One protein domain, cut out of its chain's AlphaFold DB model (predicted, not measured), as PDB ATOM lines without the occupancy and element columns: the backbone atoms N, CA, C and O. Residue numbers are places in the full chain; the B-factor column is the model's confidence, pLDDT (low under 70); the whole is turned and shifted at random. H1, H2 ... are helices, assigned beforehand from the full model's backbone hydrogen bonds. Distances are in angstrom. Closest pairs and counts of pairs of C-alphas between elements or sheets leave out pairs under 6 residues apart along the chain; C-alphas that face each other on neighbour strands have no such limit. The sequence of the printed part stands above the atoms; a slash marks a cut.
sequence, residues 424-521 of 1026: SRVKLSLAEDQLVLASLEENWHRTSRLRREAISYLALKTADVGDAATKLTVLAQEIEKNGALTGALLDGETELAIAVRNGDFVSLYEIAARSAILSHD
ATOM      1  N   SER A 424     -26.008  19.041   9.532       75.50
ATOM      2  CA  SER A 424     -26.735  18.032  10.291       75.50
ATOM      3  C   SER A 424     -26.333  16.609   9.875       75.50
ATOM      4  O   SER A 424     -25.927  15.821  10.726       75.50
ATOM      5  N   ARG A 425     -26.267  16.339   8.563       79.25
ATOM      6  CA  ARG A 425     -25.791  15.068   7.983       79.25
ATOM      7  C   ARG A 425     -24.413  14.654   8.506       79.25
ATOM      8  O   ARG A 425     -24.250  13.551   9.006       79.25
ATOM      9  N   VAL A 426     -23.437  15.563   8.450       82.19
ATOM     10  CA  VAL A 426     -22.054  15.313   8.896       82.19
ATOM     11  C   VAL A 426     -22.008  14.888  10.363       82.19
ATOM     12  O   VAL A 426     -21.280  13.965  10.725       82.19
ATOM     13  N   LYS A 427     -22.779  15.567  11.217       85.38
ATOM     14  CA  LYS A 427     -22.816  15.274  12.651       85.38
ATOM     15  C   LYS A 427     -23.569  13.982  12.964       85.38
ATOM     16  O   LYS A 427     -23.175  13.291  13.896       85.38
ATOM     17  N   LEU A 428     -24.596  13.639  12.184       84.25
ATOM     18  CA  LEU A 428     -25.256  12.337  12.271       84.25
ATOM     19  C   LEU A 428     -24.272  11.211  11.927       84.25
ATOM     20  O   LEU A 428     -24.098  10.316  12.746       84.25
ATOM     21  N   SER A 429     -23.559  11.305  10.799       85.75
ATOM     22  CA  SER A 429     -22.534  10.316  10.430       85.75
ATOM     23  C   SER A 429     -21.426  10.214  11.486       85.75
ATOM     24  O   SER A 429     -20.977   9.121  11.804       85.75
ATOM     25  N   LEU A 430     -20.999  11.342  12.075       89.75
ATOM     26  CA  LEU A 430     -20.034  11.346  13.180       89.75
ATOM     27  C   LEU A 430     -20.568  10.594  14.411       89.75
ATOM     28  O   LEU A 430     -19.838   9.796  14.993       89.75
ATOM     29  N   ALA A 431     -21.823  10.831  14.802       90.38
ATOM     30  CA  ALA A 431     -22.444  10.135  15.925       90.38
ATOM     31  C   ALA A 431     -22.553   8.624  15.659       90.38
ATOM     32  O   ALA A 431     -22.217   7.827  16.528       90.38
ATOM     33  N   GLU A 432     -22.949   8.218  14.452       90.00
ATOM     34  CA  GLU A 432     -23.016   6.806  14.049       90.00
ATOM     35  C   GLU A 432     -21.646   6.130  14.106       90.00
ATOM     36  O   GLU A 432     -21.495   5.083  14.739       90.00
ATOM     37  N   ASP A 433     -20.623   6.771  13.539       92.75
ATOM     38  CA  ASP A 433     -19.249   6.278  13.582       92.75
ATOM     39  C   ASP A 433     -18.744   6.151  15.030       92.75
ATOM     40  O   ASP A 433     -18.069   5.178  15.373       92.75
ATOM     41  N   GLN A 434     -19.084   7.103  15.908       93.50
ATOM     42  CA  GLN A 434     -18.753   7.048  17.337       93.50
ATOM     43  C   GLN A 434     -19.435   5.875  18.054       93.50
ATOM     44  O   GLN A 434     -18.790   5.229  18.884       93.50
ATOM     45  N   LEU A 435     -20.696   5.563  17.737       93.50
ATOM     46  CA  LEU A 435     -21.408   4.414  18.311       93.50
ATOM     47  C   LEU A 435     -20.808   3.082  17.845       93.50
ATOM     48  O   LEU A 435     -20.582   2.186  18.665       93.50
ATOM     49  N   VAL A 436     -20.463   2.961  16.559       92.00
ATOM     50  CA  VAL A 436     -19.765   1.771  16.043       92.00
ATOM     51  C   VAL A 436     -18.397   1.626  16.712       92.00
ATOM     52  O   VAL A 436     -18.074   0.548  17.213       92.00
ATOM     53  N   LEU A 437     -17.618   2.707  16.813       94.06
ATOM     54  CA  LEU A 437     -16.334   2.704  17.522       94.06
ATOM     55  C   LEU A 437     -16.479   2.310  18.995       94.06
ATOM     56  O   LEU A 437     -15.645   1.557  19.491       94.06
ATOM     57  N   ALA A 438     -17.530   2.769  19.678       92.81
ATOM     58  CA  ALA A 438     -17.808   2.392  21.060       92.81
ATOM     59  C   ALA A 438     -18.052   0.881  21.201       92.81
ATOM     60  O   ALA A 438     -17.562   0.276  22.152       92.81
ATOM     61  N   SER A 439     -18.742   0.258  20.238       91.38
ATOM     62  CA  SER A 439     -18.986  -1.194  20.233       91.38
ATOM     63  C   SER A 439     -17.734  -2.044  19.973       91.38
ATOM     64  O   SER A 439     -17.715  -3.224  20.314       91.38
ATOM     65  N   LEU A 440     -16.688  -1.444  19.396       91.81
ATOM     66  CA  LEU A 440     -15.386  -2.068  19.121       91.81
ATOM     67  C   LEU A 440     -14.310  -1.684  20.156       91.81
ATOM     68  O   LEU A 440     -13.125  -1.989  19.975       91.81
ATOM     69  N   GLU A 441     -14.673  -0.938  21.199       90.94
ATOM     70  CA  GLU A 441     -13.750  -0.455  22.222       90.94
ATOM     71  C   GLU A 441     -13.875  -1.285  23.503       90.94
ATOM     72  O   GLU A 441     -14.951  -1.412  24.080       90.94
ATOM     73  N   GLU A 442     -12.748  -1.824  23.968       88.25
ATOM     74  CA  GLU A 442     -12.690  -2.657  25.177       88.25
ATOM     75  C   GLU A 442     -12.611  -1.812  26.459       88.25
ATOM     76  O   GLU A 442     -12.977  -2.260  27.546       88.25
ATOM     77  N   ASN A 443     -12.126  -0.568  26.363       92.38
ATOM     78  CA  ASN A 443     -11.990   0.315  27.514       92.38
ATOM     79  C   ASN A 443     -13.308   1.028  27.840       92.38
ATOM     80  O   ASN A 443     -13.684   1.990  27.166       92.38
ATOM     81  N   TRP A 444     -13.926   0.645  28.961       86.88
ATOM     82  CA  TRP A 444     -15.177   1.225  29.454       86.88
ATOM     83  C   TRP A 444     -15.215   2.760  29.435       86.88
ATOM     84  O   TRP A 444     -16.177   3.340  28.944       86.88
ATOM     85  N   HIS A 445     -14.171   3.452  29.910       88.06
ATOM     86  CA  HIS A 445     -14.178   4.920  29.953       88.06
ATOM     87  C   HIS A 445     -14.227   5.551  28.559       88.06
ATOM     88  O   HIS A 445     -14.888   6.577  28.373       88.06
ATOM     89  N   ARG A 446     -13.543   4.947  27.579       89.06
ATOM     90  CA  ARG A 446     -13.584   5.388  26.180       89.06
ATOM     91  C   ARG A 446     -14.933   5.070  25.547       89.06
ATOM     92  O   ARG A 446     -15.523   5.967  24.949       89.06
ATOM     93  N   THR A 447     -15.462   3.869  25.768       89.25
ATOM     94  CA  THR A 447     -16.810   3.467  25.341       89.25
ATOM     95  C   THR A 447     -17.865   4.437  25.877       89.25
ATOM     96  O   THR A 447     -18.620   5.021  25.103       89.25
ATOM     97  N   SER A 448     -17.872   4.721  27.184       87.75
ATOM     98  CA  SER A 448     -18.814   5.665  27.801       87.75
ATOM     99  C   SER A 448     -18.641   7.107  27.320       87.75
ATOM    100  O   SER A 448     -19.584   7.894  27.397       87.75
ATOM    101  N   ARG A 449     -17.439   7.507  26.893       89.62
ATOM    102  CA  ARG A 449     -17.198   8.842  26.330       89.62
ATOM    103  C   ARG A 449     -17.784   8.953  24.924       89.62
ATOM    104  O   ARG A 449     -18.573   9.861  24.695       89.62
ATOM    105  N   LEU A 450     -17.459   8.007  24.041       91.44
ATOM    106  CA  LEU A 450     -17.968   7.963  22.666       91.44
ATOM    107  C   LEU A 450     -19.500   7.890  22.639       91.44
ATOM    108  O   LEU A 450     -20.138   8.682  21.951       91.44
ATOM    109  N   ARG A 451     -20.096   7.019  23.470       90.88
ATOM    110  CA  ARG A 451     -21.559   6.937  23.633       90.88
ATOM    111  C   ARG A 451     -22.163   8.274  24.067       90.88
ATOM    112  O   ARG A 451     -23.160   8.704  23.499       90.88
ATOM    113  N   ARG A 452     -21.561   8.955  25.053       87.94
ATOM    114  CA  ARG A 452     -22.049  10.260  25.537       87.94
ATOM    115  C   ARG A 452     -21.978  11.342  24.469       87.94
ATOM    116  O   ARG A 452     -22.940  12.091  24.330       87.94
ATOM    117  N   GLU A 453     -20.874  11.434  23.734       87.31
ATOM    118  CA  GLU A 453     -20.703  12.415  22.655       87.31
ATOM    119  C   GLU A 453     -21.750  12.201  21.545       87.31
ATOM    120  O   GLU A 453     -22.453  13.150  21.182       87.31
ATOM    121  N   ALA A 454     -21.950  10.952  21.112       89.81
ATOM    122  CA  ALA A 454     -22.937  10.595  20.095       89.81
ATOM    123  C   ALA A 454     -24.382  10.862  20.552       89.81
ATOM    124  O   ALA A 454     -25.125  11.582  19.883       89.81
ATOM    125  N   ILE A 455     -24.778  10.341  21.722       87.69
ATOM    126  CA  ILE A 455     -26.141  10.498  22.260       87.69
ATOM    127  C   ILE A 455     -26.473  11.971  22.499       87.69
ATOM    128  O   ILE A 455     -27.591  12.394  22.221       87.69
ATOM    129  N   SER A 456     -25.503  12.774  22.944       82.06
ATOM    130  CA  SER A 456     -25.705  14.216  23.112       82.06
ATOM    131  C   SER A 456     -26.138  14.870  21.805       82.06
ATOM    132  O   SER A 456     -27.072  15.665  21.801       82.06
ATOM    133  N   TYR A 457     -25.508  14.518  20.681       82.19
ATOM    134  CA  TYR A 457     -25.913  15.041  19.380       82.19
ATOM    135  C   TYR A 457     -27.274  14.502  18.923       82.19
ATOM    136  O   TYR A 457     -28.094  15.273  18.428       82.19
ATOM    137  N   LEU A 458     -27.524  13.201  19.094       85.00
ATOM    138  CA  LEU A 458     -28.776  12.570  18.670       85.00
ATOM    139  C   LEU A 458     -29.988  13.070  19.471       85.00
ATOM    140  O   LEU A 458     -31.088  13.129  18.928       85.00
ATOM    141  N   ALA A 459     -29.791  13.451  20.738       78.19
ATOM    142  CA  ALA A 459     -30.841  13.958  21.617       78.19
ATOM    143  C   ALA A 459     -31.018  15.490  21.556       78.19
ATOM    144  O   ALA A 459     -32.132  15.987  21.727       78.19
ATOM    145  N   LEU A 460     -29.952  16.266  21.310       66.56
ATOM    146  CA  LEU A 460     -30.015  17.732  21.215       66.56
ATOM    147  C   LEU A 460     -30.499  18.191  19.828       66.56
ATOM    148  O   LEU A 460     -30.003  17.748  18.798       66.56
ATOM    149  N   LYS A 461     -31.388  19.195  19.792       59.59
ATOM    150  CA  LYS A 461     -31.870  19.854  18.554       59.59
ATOM    151  C   LYS A 461     -32.674  18.964  17.588       59.59
ATOM    152  O   LYS A 461     -32.778  19.296  16.411       59.59
ATOM    153  N   THR A 462     -33.327  17.911  18.071       57.09
ATOM    154  CA  THR A 462     -34.303  17.108  17.299       57.09
ATOM    155  C   THR A 462     -35.581  17.871  16.901       57.09
ATOM    156  O   THR A 462     -36.481  17.292  16.309       57.09
ATOM    157  N   ALA A 463     -35.662  19.178  17.183       47.69
ATOM    158  CA  ALA A 463     -36.736  20.060  16.728       47.69
ATOM    159  C   ALA A 463     -36.640  20.443  15.234       47.69
ATOM    160  O   ALA A 463     -37.616  20.948  14.685       47.69
ATOM    161  N   ASP A 464     -35.491  20.229  14.581       50.75
ATOM    162  CA  ASP A 464     -35.349  20.440  13.135       50.75
ATOM    163  C   ASP A 464     -35.980  19.247  12.395       50.75
ATOM    164  O   ASP A 464     -35.504  18.117  12.484       50.75
ATOM    165  N   VAL A 465     -37.111  19.482  11.723       53.19
ATOM    166  CA  VAL A 465     -38.059  18.432  11.290       53.19
ATOM    167  C   VAL A 465     -37.461  17.458  10.260       53.19
ATOM    168  O   VAL A 465     -37.944  16.334  10.123       53.19
ATOM    169  N   GLY A 466     -36.407  17.860   9.544       58.09
ATOM    170  CA  GLY A 466     -35.933  17.126   8.371       58.09
ATOM    171  C   GLY A 466     -35.185  15.821   8.649       58.09
ATOM    172  O   GLY A 466     -35.370  14.862   7.905       58.09
ATOM    173  N   ASP A 467     -34.390  15.739   9.721       66.50
ATOM    174  CA  ASP A 467     -33.562  14.558  10.042       66.50
ATOM    175  C   ASP A 467     -33.823  13.966  11.440       66.50
ATOM    176  O   ASP A 467     -33.145  13.026  11.869       66.50
ATOM    177  N   ALA A 468     -34.816  14.505  12.153       75.88
ATOM    178  CA  ALA A 468     -35.170  14.099  13.508       75.88
ATOM    179  C   ALA A 468     -35.494  12.602  13.593       75.88
ATOM    180  O   ALA A 468     -34.946  11.910  14.447       75.88
ATOM    181  N   ALA A 469     -36.306  12.085  12.668       80.62
ATOM    182  CA  ALA A 469     -36.672  10.672  12.606       80.62
ATOM    183  C   ALA A 469     -35.441   9.754  12.593       80.62
ATOM    184  O   ALA A 469     -35.335   8.839  13.404       80.62
ATOM    185  N   THR A 470     -34.478  10.050  11.721       80.12
ATOM    186  CA  THR A 470     -33.255   9.264  11.563       80.12
ATOM    187  C   THR A 470     -32.401   9.288  12.832       80.12
ATOM    188  O   THR A 470     -31.979   8.232  13.307       80.12
ATOM    189  N   LYS A 471     -32.185  10.472  13.423       84.75
ATOM    190  CA  LYS A 471     -31.442  10.619  14.689       84.75
ATOM    191  C   LYS A 471     -32.093   9.836  15.824       84.75
ATOM    192  O   LYS A 471     -31.407   9.146  16.574       84.75
ATOM    193  N   LEU A 472     -33.415   9.943  15.938       87.69
ATOM    194  CA  LEU A 472     -34.194   9.301  16.990       87.69
ATOM    195  C   LEU A 472     -34.189   7.777  16.845       87.69
ATOM    196  O   LEU A 472     -34.090   7.085  17.853       87.69
ATOM    197  N   THR A 473     -34.214   7.242  15.620       88.00
ATOM    198  CA  THR A 473     -34.081   5.794  15.404       88.00
ATOM    199  C   THR A 473     -32.706   5.280  15.809       88.00
ATOM    200  O   THR A 473     -32.627   4.260  16.488       88.00
ATOM    201  N   VAL A 474     -31.628   5.981  15.441       87.50
ATOM    202  CA  VAL A 474     -30.262   5.602  15.850       87.50
ATOM    203  C   VAL A 474     -30.127   5.655  17.373       87.50
ATOM    204  O   VAL A 474     -29.553   4.753  17.979       87.50
ATOM    205  N   LEU A 475     -30.710   6.676  18.008       90.00
ATOM    206  CA  LEU A 475     -30.759   6.788  19.464       90.00
ATOM    207  C   LEU A 475     -31.538   5.631  20.106       90.00
ATOM    208  O   LEU A 475     -31.052   5.039  21.064       90.00
ATOM    209  N   ALA A 476     -32.716   5.286  19.582       90.94
ATOM    210  CA  ALA A 476     -33.524   4.180  20.091       90.94
ATOM    211  C   ALA A 476     -32.778   2.839  19.995       90.94
ATOM    212  O   ALA A 476     -32.718   2.109  20.981       90.94
ATOM    213  N   GLN A 477     -32.136   2.561  18.853       89.75
ATOM    214  CA  GLN A 477     -31.304   1.367  18.644       89.75
ATOM    215  C   GLN A 477     -30.138   1.291  19.633       89.75
ATOM    216  O   GLN A 477     -29.825   0.227  20.165       89.75
ATOM    217  N   GLU A 478     -29.491   2.427  19.890       91.56
ATOM    218  CA  GLU A 478     -28.385   2.508  20.835       91.56
ATOM    219  C   GLU A 478     -28.831   2.217  22.275       91.56
ATOM    220  O   GLU A 478     -28.148   1.490  23.002       91.56
ATOM    221  N   ILE A 479     -29.982   2.746  22.692       92.25
ATOM    222  CA  ILE A 479     -30.531   2.516  24.034       92.25
ATOM    223  C   ILE A 479     -31.066   1.089  24.189       92.25
ATOM    224  O   ILE A 479     -30.835   0.474  25.228       92.25
ATOM    225  N   GLU A 480     -31.704   0.529  23.160       92.19
ATOM    226  CA  GLU A 480     -32.136  -0.875  23.133       92.19
ATOM    227  C   GLU A 480     -30.950  -1.829  23.332       92.19
ATOM    228  O   GLU A 480     -31.007  -2.742  24.153       92.19
ATOM    229  N   LYS A 481     -29.845  -1.593  22.614       90.31
ATOM    230  CA  LYS A 481     -28.670  -2.471  22.646       90.31
ATOM    231  C   LYS A 481     -27.843  -2.330  23.924       90.31
ATOM    232  O   LYS A 481     -27.339  -3.323  24.439       90.31
ATOM    233  N   ASN A 482     -27.634  -1.100  24.394       89.50
ATOM    234  CA  ASN A 482     -26.614  -0.793  25.402       89.50
ATOM    235  C   ASN A 482     -27.180  -0.155  26.687       89.50
ATOM    236  O   ASN A 482     -26.407   0.285  27.549       89.50
ATOM    237  N   GLY A 483     -28.506  -0.085  26.815       88.81
ATOM    238  CA  GLY A 483     -29.213   0.419  27.988       88.81
ATOM    239  C   GLY A 483     -29.115   1.932  28.195       88.81
ATOM    240  O   GLY A 483     -28.560   2.678  27.382       88.81
ATOM    241  N   ALA A 484     -29.665   2.369  29.330       87.25
ATOM    242  CA  ALA A 484     -29.803   3.765  29.731       87.25
ATOM    243  C   ALA A 484     -28.480   4.553  29.794       87.25
ATOM    244  O   ALA A 484     -27.401   4.002  30.035       87.25
ATOM    245  N   LEU A 485     -28.587   5.881  29.675       82.19
ATOM    246  CA  LEU A 485     -27.477   6.815  29.870       82.19
ATOM    247  C   LEU A 485     -27.853   7.918  30.871       82.19
ATOM    248  O   LEU A 485     -28.922   8.513  30.774       82.19
ATOM    249  N   THR A 486     -26.957   8.238  31.812       72.38
ATOM    250  CA  THR A 486     -27.171   9.269  32.847       72.38
ATOM    251  C   THR A 486     -26.117  10.386  32.781       72.38
ATOM    252  O   THR A 486     -24.964  10.154  32.408       72.38
ATOM    253  N   GLY A 487     -26.502  11.625  33.128       67.50
ATOM    254  CA  GLY A 487     -25.593  12.782  33.217       67.50
ATOM    255  C   GLY A 487     -26.247  14.135  32.897       67.50
ATOM    256  O   GLY A 487     -27.344  14.179  32.352       67.50
ATOM    257  N   ALA A 488     -25.531  15.232  33.186       59.06
ATOM    258  CA  ALA A 488     -26.030  16.618  33.097       59.06
ATOM    259  C   ALA A 488     -26.466  17.073  31.684       59.06
ATOM    260  O   ALA A 488     -27.229  18.015  31.513       59.06
ATOM    261  N   LEU A 489     -25.994  16.398  30.630       61.62
ATOM    262  CA  LEU A 489     -26.387  16.683  29.241       61.62
ATOM    263  C   LEU A 489     -27.839  16.289  28.915       61.62
ATOM    264  O   LEU A 489     -28.355  16.701  27.880       61.62
ATOM    265  N   LEU A 490     -28.489  15.520  29.794       65.50
ATOM    266  CA  LEU A 490     -29.899  15.126  29.712       65.50
ATOM    267  C   LEU A 490     -30.757  15.862  30.761       65.50
ATOM    268  O   LEU A 490     -31.840  15.389  31.116       65.50
ATOM    269  N   ASP A 491     -30.271  16.994  31.285       60.12
ATOM    270  CA  ASP A 491     -31.009  17.814  32.246       60.12
ATOM    271  C   ASP A 491     -32.236  18.453  31.567       60.12
ATOM    272  O   ASP A 491     -32.125  19.229  30.617       60.12
ATOM    273  N   GLY A 492     -33.428  18.086  32.046       67.69
ATOM    274  CA  GLY A 492     -34.721  18.521  31.513       67.69
ATOM    275  C   GLY A 492     -35.839  17.499  31.760       67.69
ATOM    276  O   GLY A 492     -35.587  16.347  32.123       67.69
ATOM    277  N   GLU A 493     -37.087  17.925  31.561       71.44
ATOM    278  CA  GLU A 493     -38.299  17.091  31.699       71.44
ATOM    279  C   GLU A 493     -38.950  16.769  30.342       71.44
ATOM    280  O   GLU A 493     -40.146  16.511  30.253       71.44
ATOM    281  N   THR A 494     -38.179  16.795  29.250       81.19
ATOM    282  CA  THR A 494     -38.708  16.386  27.943       81.19
ATOM    283  C   THR A 494     -38.910  14.871  27.895       81.19
ATOM    284  O   THR A 494     -38.112  14.112  28.449       81.19
ATOM    285  N   GLU A 495     -39.951  14.430  27.182       84.31
ATOM    286  CA  GLU A 495     -40.272  13.013  26.930       84.31
ATOM    287  C   GLU A 495     -39.029  12.222  26.472       84.31
ATOM    288  O   GLU A 495     -38.696  11.178  27.028       84.31
ATOM    289  N   LEU A 496     -38.263  12.806  25.542       83.75
ATOM    290  CA  LEU A 496     -37.016  12.248  25.018       83.75
ATOM    291  C   LEU A 496     -35.941  12.048  26.101       83.75
ATOM    292  O   LEU A 496     -35.330  10.985  26.184       83.75
ATOM    293  N   ALA A 497     -35.697  13.061  26.939       82.62
ATOM    294  CA  ALA A 497     -34.675  12.989  27.984       82.62
ATOM    295  C   ALA A 497     -35.052  11.990  29.091       82.62
ATOM    296  O   ALA A 497     -34.180  11.337  29.667       82.62
ATOM    297  N   ILE A 498     -36.346  11.853  29.392       84.44
ATOM    298  CA  ILE A 498     -36.856  10.849  30.333       84.44
ATOM    299  C   ILE A 498     -36.633   9.440  29.771       84.44
ATOM    300  O   ILE A 498     -36.050   8.605  30.463       84.44
ATOM    301  N   ALA A 499     -37.005   9.198  28.512       88.62
ATOM    302  CA  ALA A 499     -36.865   7.886  27.885       88.62
ATOM    303  C   ALA A 499     -35.397   7.418  27.809       88.62
ATOM    304  O   ALA A 499     -35.084   6.295  28.204       88.62
ATOM    305  N   VAL A 500     -34.460   8.299  27.427       87.38
ATOM    306  CA  VAL A 500     -33.014   7.981  27.408       87.38
ATOM    307  C   VAL A 500     -32.474   7.637  28.805       87.38
ATOM    308  O   VAL A 500     -31.703   6.683  28.948       87.38
ATOM    309  N   ARG A 501     -32.872   8.386  29.846       86.50
ATOM    310  CA  ARG A 501     -32.417   8.149  31.232       86.50
ATOM    311  C   ARG A 501     -32.951   6.850  31.821       86.50
ATOM    312  O   ARG A 501     -32.255   6.225  32.615       86.50
ATOM    313  N   ASN A 502     -34.160   6.458  31.434       89.12
ATOM    314  CA  ASN A 502     -34.801   5.241  31.922       89.12
ATOM    315  C   ASN A 502     -34.434   4.003  31.092       89.12
ATOM    316  O   ASN A 502     -34.724   2.888  31.513       89.12
ATOM    317  N   GLY A 503     -33.796   4.183  29.931       89.94
ATOM    318  CA  GLY A 503     -33.546   3.089  28.995       89.94
ATOM    319  C   GLY A 503     -34.809   2.628  28.260       89.94
ATOM    320  O   GLY A 503     -34.860   1.497  27.788       89.94
ATOM    321  N   ASP A 504     -35.830   3.484  28.181       91.69
ATOM    322  CA  ASP A 504     -37.121   3.183  27.560       91.69
ATOM    323  C   ASP A 504     -37.043   3.362  26.036       91.69
ATOM    324  O   ASP A 504     -37.443   4.377  25.462       91.69
ATOM    325  N   PHE A 505     -36.461   2.365  25.373       91.69
ATOM    326  CA  PHE A 505     -36.285   2.372  23.923       91.69
ATOM    327  C   PHE A 505     -37.610   2.268  23.150       91.69
ATOM    328  O   PHE A 505     -37.666   2.732  22.012       91.69
ATOM    329  N   VAL A 506     -38.676   1.716  23.744       90.94
ATOM    330  CA  VAL A 506     -40.001   1.617  23.105       90.94
ATOM    331  C   VAL A 506     -40.583   3.014  22.906       90.94
ATOM    332  O   VAL A 506     -40.948   3.366  21.781       90.94
ATOM    333  N   SER A 507     -40.554   3.849  23.950       90.12
ATOM    334  CA  SER A 507     -40.948   5.260  23.844       90.12
ATOM    335  C   SER A 507     -40.065   6.024  22.850       90.12
ATOM    336  O   SER A 507     -40.560   6.834  22.069       90.12
ATOM    337  N   LEU A 508     -38.756   5.742  22.794       90.06
ATOM    338  CA  LEU A 508     -37.868   6.358  21.795       90.06
ATOM    339  C   LEU A 508     -38.243   5.972  20.357       90.06
ATOM    340  O   LEU A 508     -38.267   6.843  19.483       90.06
ATOM    341  N   TYR A 509     -38.567   4.700  20.105       91.06
ATOM    342  CA  TYR A 509     -39.062   4.256  18.802       91.06
ATOM    343  C   TYR A 509     -40.412   4.885  18.458       91.06
ATOM    344  O   TYR A 509     -40.624   5.224  17.295       91.06
ATOM    345  N   GLU A 510     -41.297   5.097  19.431       89.75
ATOM    346  CA  GLU A 510     -42.571   5.790  19.217       89.75
ATOM    347  C   GLU A 510     -42.362   7.248  18.792       89.75
ATOM    348  O   GLU A 510     -42.906   7.685  17.772       89.75
ATOM    349  N   ILE A 511     -41.505   7.989  19.502       86.88
ATOM    350  CA  ILE A 511     -41.141   9.371  19.150       86.88
ATOM    351  C   ILE A 511     -40.499   9.410  17.751       86.88
ATOM    352  O   ILE A 511     -40.853  10.260  16.927       86.88
ATOM    353  N   ALA A 512     -39.595   8.471  17.451       88.19
ATOM    354  CA  ALA A 512     -38.956   8.349  16.141       88.19
ATOM    355  C   ALA A 512     -39.976   8.067  15.027       88.19
ATOM    356  O   ALA A 512     -39.952   8.722  13.984       88.19
ATOM    357  N   ALA A 513     -40.897   7.130  15.250       88.88
ATOM    358  CA  ALA A 513     -41.924   6.731  14.295       88.88
ATOM    359  C   ALA A 513     -42.914   7.868  14.006       88.88
ATOM    360  O   ALA A 513     -43.219   8.133  12.840       88.88
ATOM    361  N   ARG A 514     -43.350   8.591  15.047       85.62
ATOM    362  CA  ARG A 514     -44.178   9.803  14.930       85.62
ATOM    363  C   ARG A 514     -43.476  10.884  14.117       85.62
ATOM    364  O   ARG A 514     -44.076  11.468  13.218       85.62
ATOM    365  N   SER A 515     -42.197  11.134  14.409       83.31
ATOM    366  CA  SER A 515     -41.386  12.095  13.657       83.31
ATOM    367  C   SER A 515     -41.236  11.680  12.191       83.31
ATOM    368  O   SER A 515     -41.345  12.527  11.305       83.31
ATOM    369  N   ALA A 516     -41.051  10.385  11.923       84.25
ATOM    370  CA  ALA A 516     -40.891   9.861  10.574       84.25
ATOM    371  C   ALA A 516     -42.167  10.039   9.738       84.25
ATOM    372  O   ALA A 516     -42.098  10.626   8.660       84.25
ATOM    373  N   ILE A 517     -43.327   9.593  10.238       80.12
ATOM    374  CA  ILE A 517     -44.616   9.678   9.521       80.12
ATOM    375  C   ILE A 517     -44.990  11.118   9.154       80.12
ATOM    376  O   ILE A 517     -45.568  11.348   8.094       80.12
ATOM    377  N   LEU A 518     -44.642  12.084  10.007       76.50
ATOM    378  CA  LEU A 518     -44.943  13.500   9.792       76.50
ATOM    379  C   LEU A 518     -43.878  14.229   8.954       76.50
ATOM    380  O   LEU A 518     -44.055  15.408   8.638       76.50
ATOM    381  N   SER A 519     -42.769  13.570   8.602       77.88
ATOM    382  CA  SER A 519     -41.663  14.211   7.891       77.88
ATOM    383  C   SER A 519     -41.923  14.309   6.390       77.88
ATOM    384  O   SER A 519     -42.095  13.316   5.683       77.88
ATOM    385  N   HIS A 520     -41.839  15.533   5.872       73.88
ATOM    386  CA  HIS A 520     -41.870  15.797   4.435       73.88
ATOM    387  C   HIS A 520     -40.539  15.463   3.744       73.88
ATOM    388  O   HIS A 520     -40.510  15.382   2.517       73.88
ATOM    389  N   ASP A 521     -39.460  15.237   4.495       73.94
ATOM    390  CA  ASP A 521     -38.127  14.925   3.962       73.94
ATOM    391  C   ASP A 521     -37.887  13.434   3.737       73.94
ATOM    392  O   ASP A 521     -36.920  13.046   3.076       73.94
TER     393      ASP A 521
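Overview. This is residues 424 to 521 of the 1026 residues of the protein "RNA:NAD 2'-phosphotransferase (TPT1/KptA family)" of Rathayibacter sp. PhB179 (UniProt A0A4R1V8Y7). Five helices run back and forth, nearly aligned, with H3 in the middle: the hairpin of H1 and H2 packs on one side of it through part of its length, and H5 lies along the other side. Short H4 packs on H5, reached by a long loop, residues 483 to 494. The printed part has 98 residues, of which 68 are in five named helices, in the order H1 H2 H3 H4 H5 along the chain, with no named strand; its class is all helix. It is compact, with a radius of gyration of the C-alphas of 12.7 A and spans of 40 by 28 by 21 A.

Along the chain. Find C-alpha 424 at (-26.735, 18.032, 10.291); from there H1 runs 23.0 A to residue 439. Next come H2, residues 444 to 459, 21.7 A, and H3, residues 468 to 482, 20.9 A. Then find H4, residues 495 to 502, 10.7 A, and H5, residues 505 to 517, 18.2 A, ending at C-alpha 517 (-44.616, 9.678, 9.521).

Arrangement. Begin at H3, the hub; H1, H2 and H3 form an up-and-down bundle, each helix running against the one before. H3 touches H5 at a shallow tilt of 18 degrees, opposite ways; the closest C-alphas, Ala 469 and Ala 516, are 4.8 A apart. Residues 471 to 475 of H3 touch residues 455 to 459 of H2, closest at C-alphas Lys 471 and Leu 458, 5.2 A. H1, with residues 428 to 435, only just touches H3, with 3 pairs of C-alphas within 8 A, the closest being Leu 428 and Lys 471 at 6.9 A. The hairpin H1 and H2 is closest at C-alphas Ala 431 and Ala 454, 4.2 A. The hairpin H4 and H5 is closest at C-alphas Ala 499 and Ser 507, 6.3 A. H1 is apart from H4 and H5. In H1, H2, H3, H4 and H5 every O i to N i+4 pair is within hydrogen-bond range.

Size, cuts and confidence. The two C-alphas farthest apart, Asn 443 and His 520, are 40.8 A apart. The printed part has no cut, and the link from H3 to H4 is long. Look for pLDDT under 70 at residues 460 to 467 and 487 to 492.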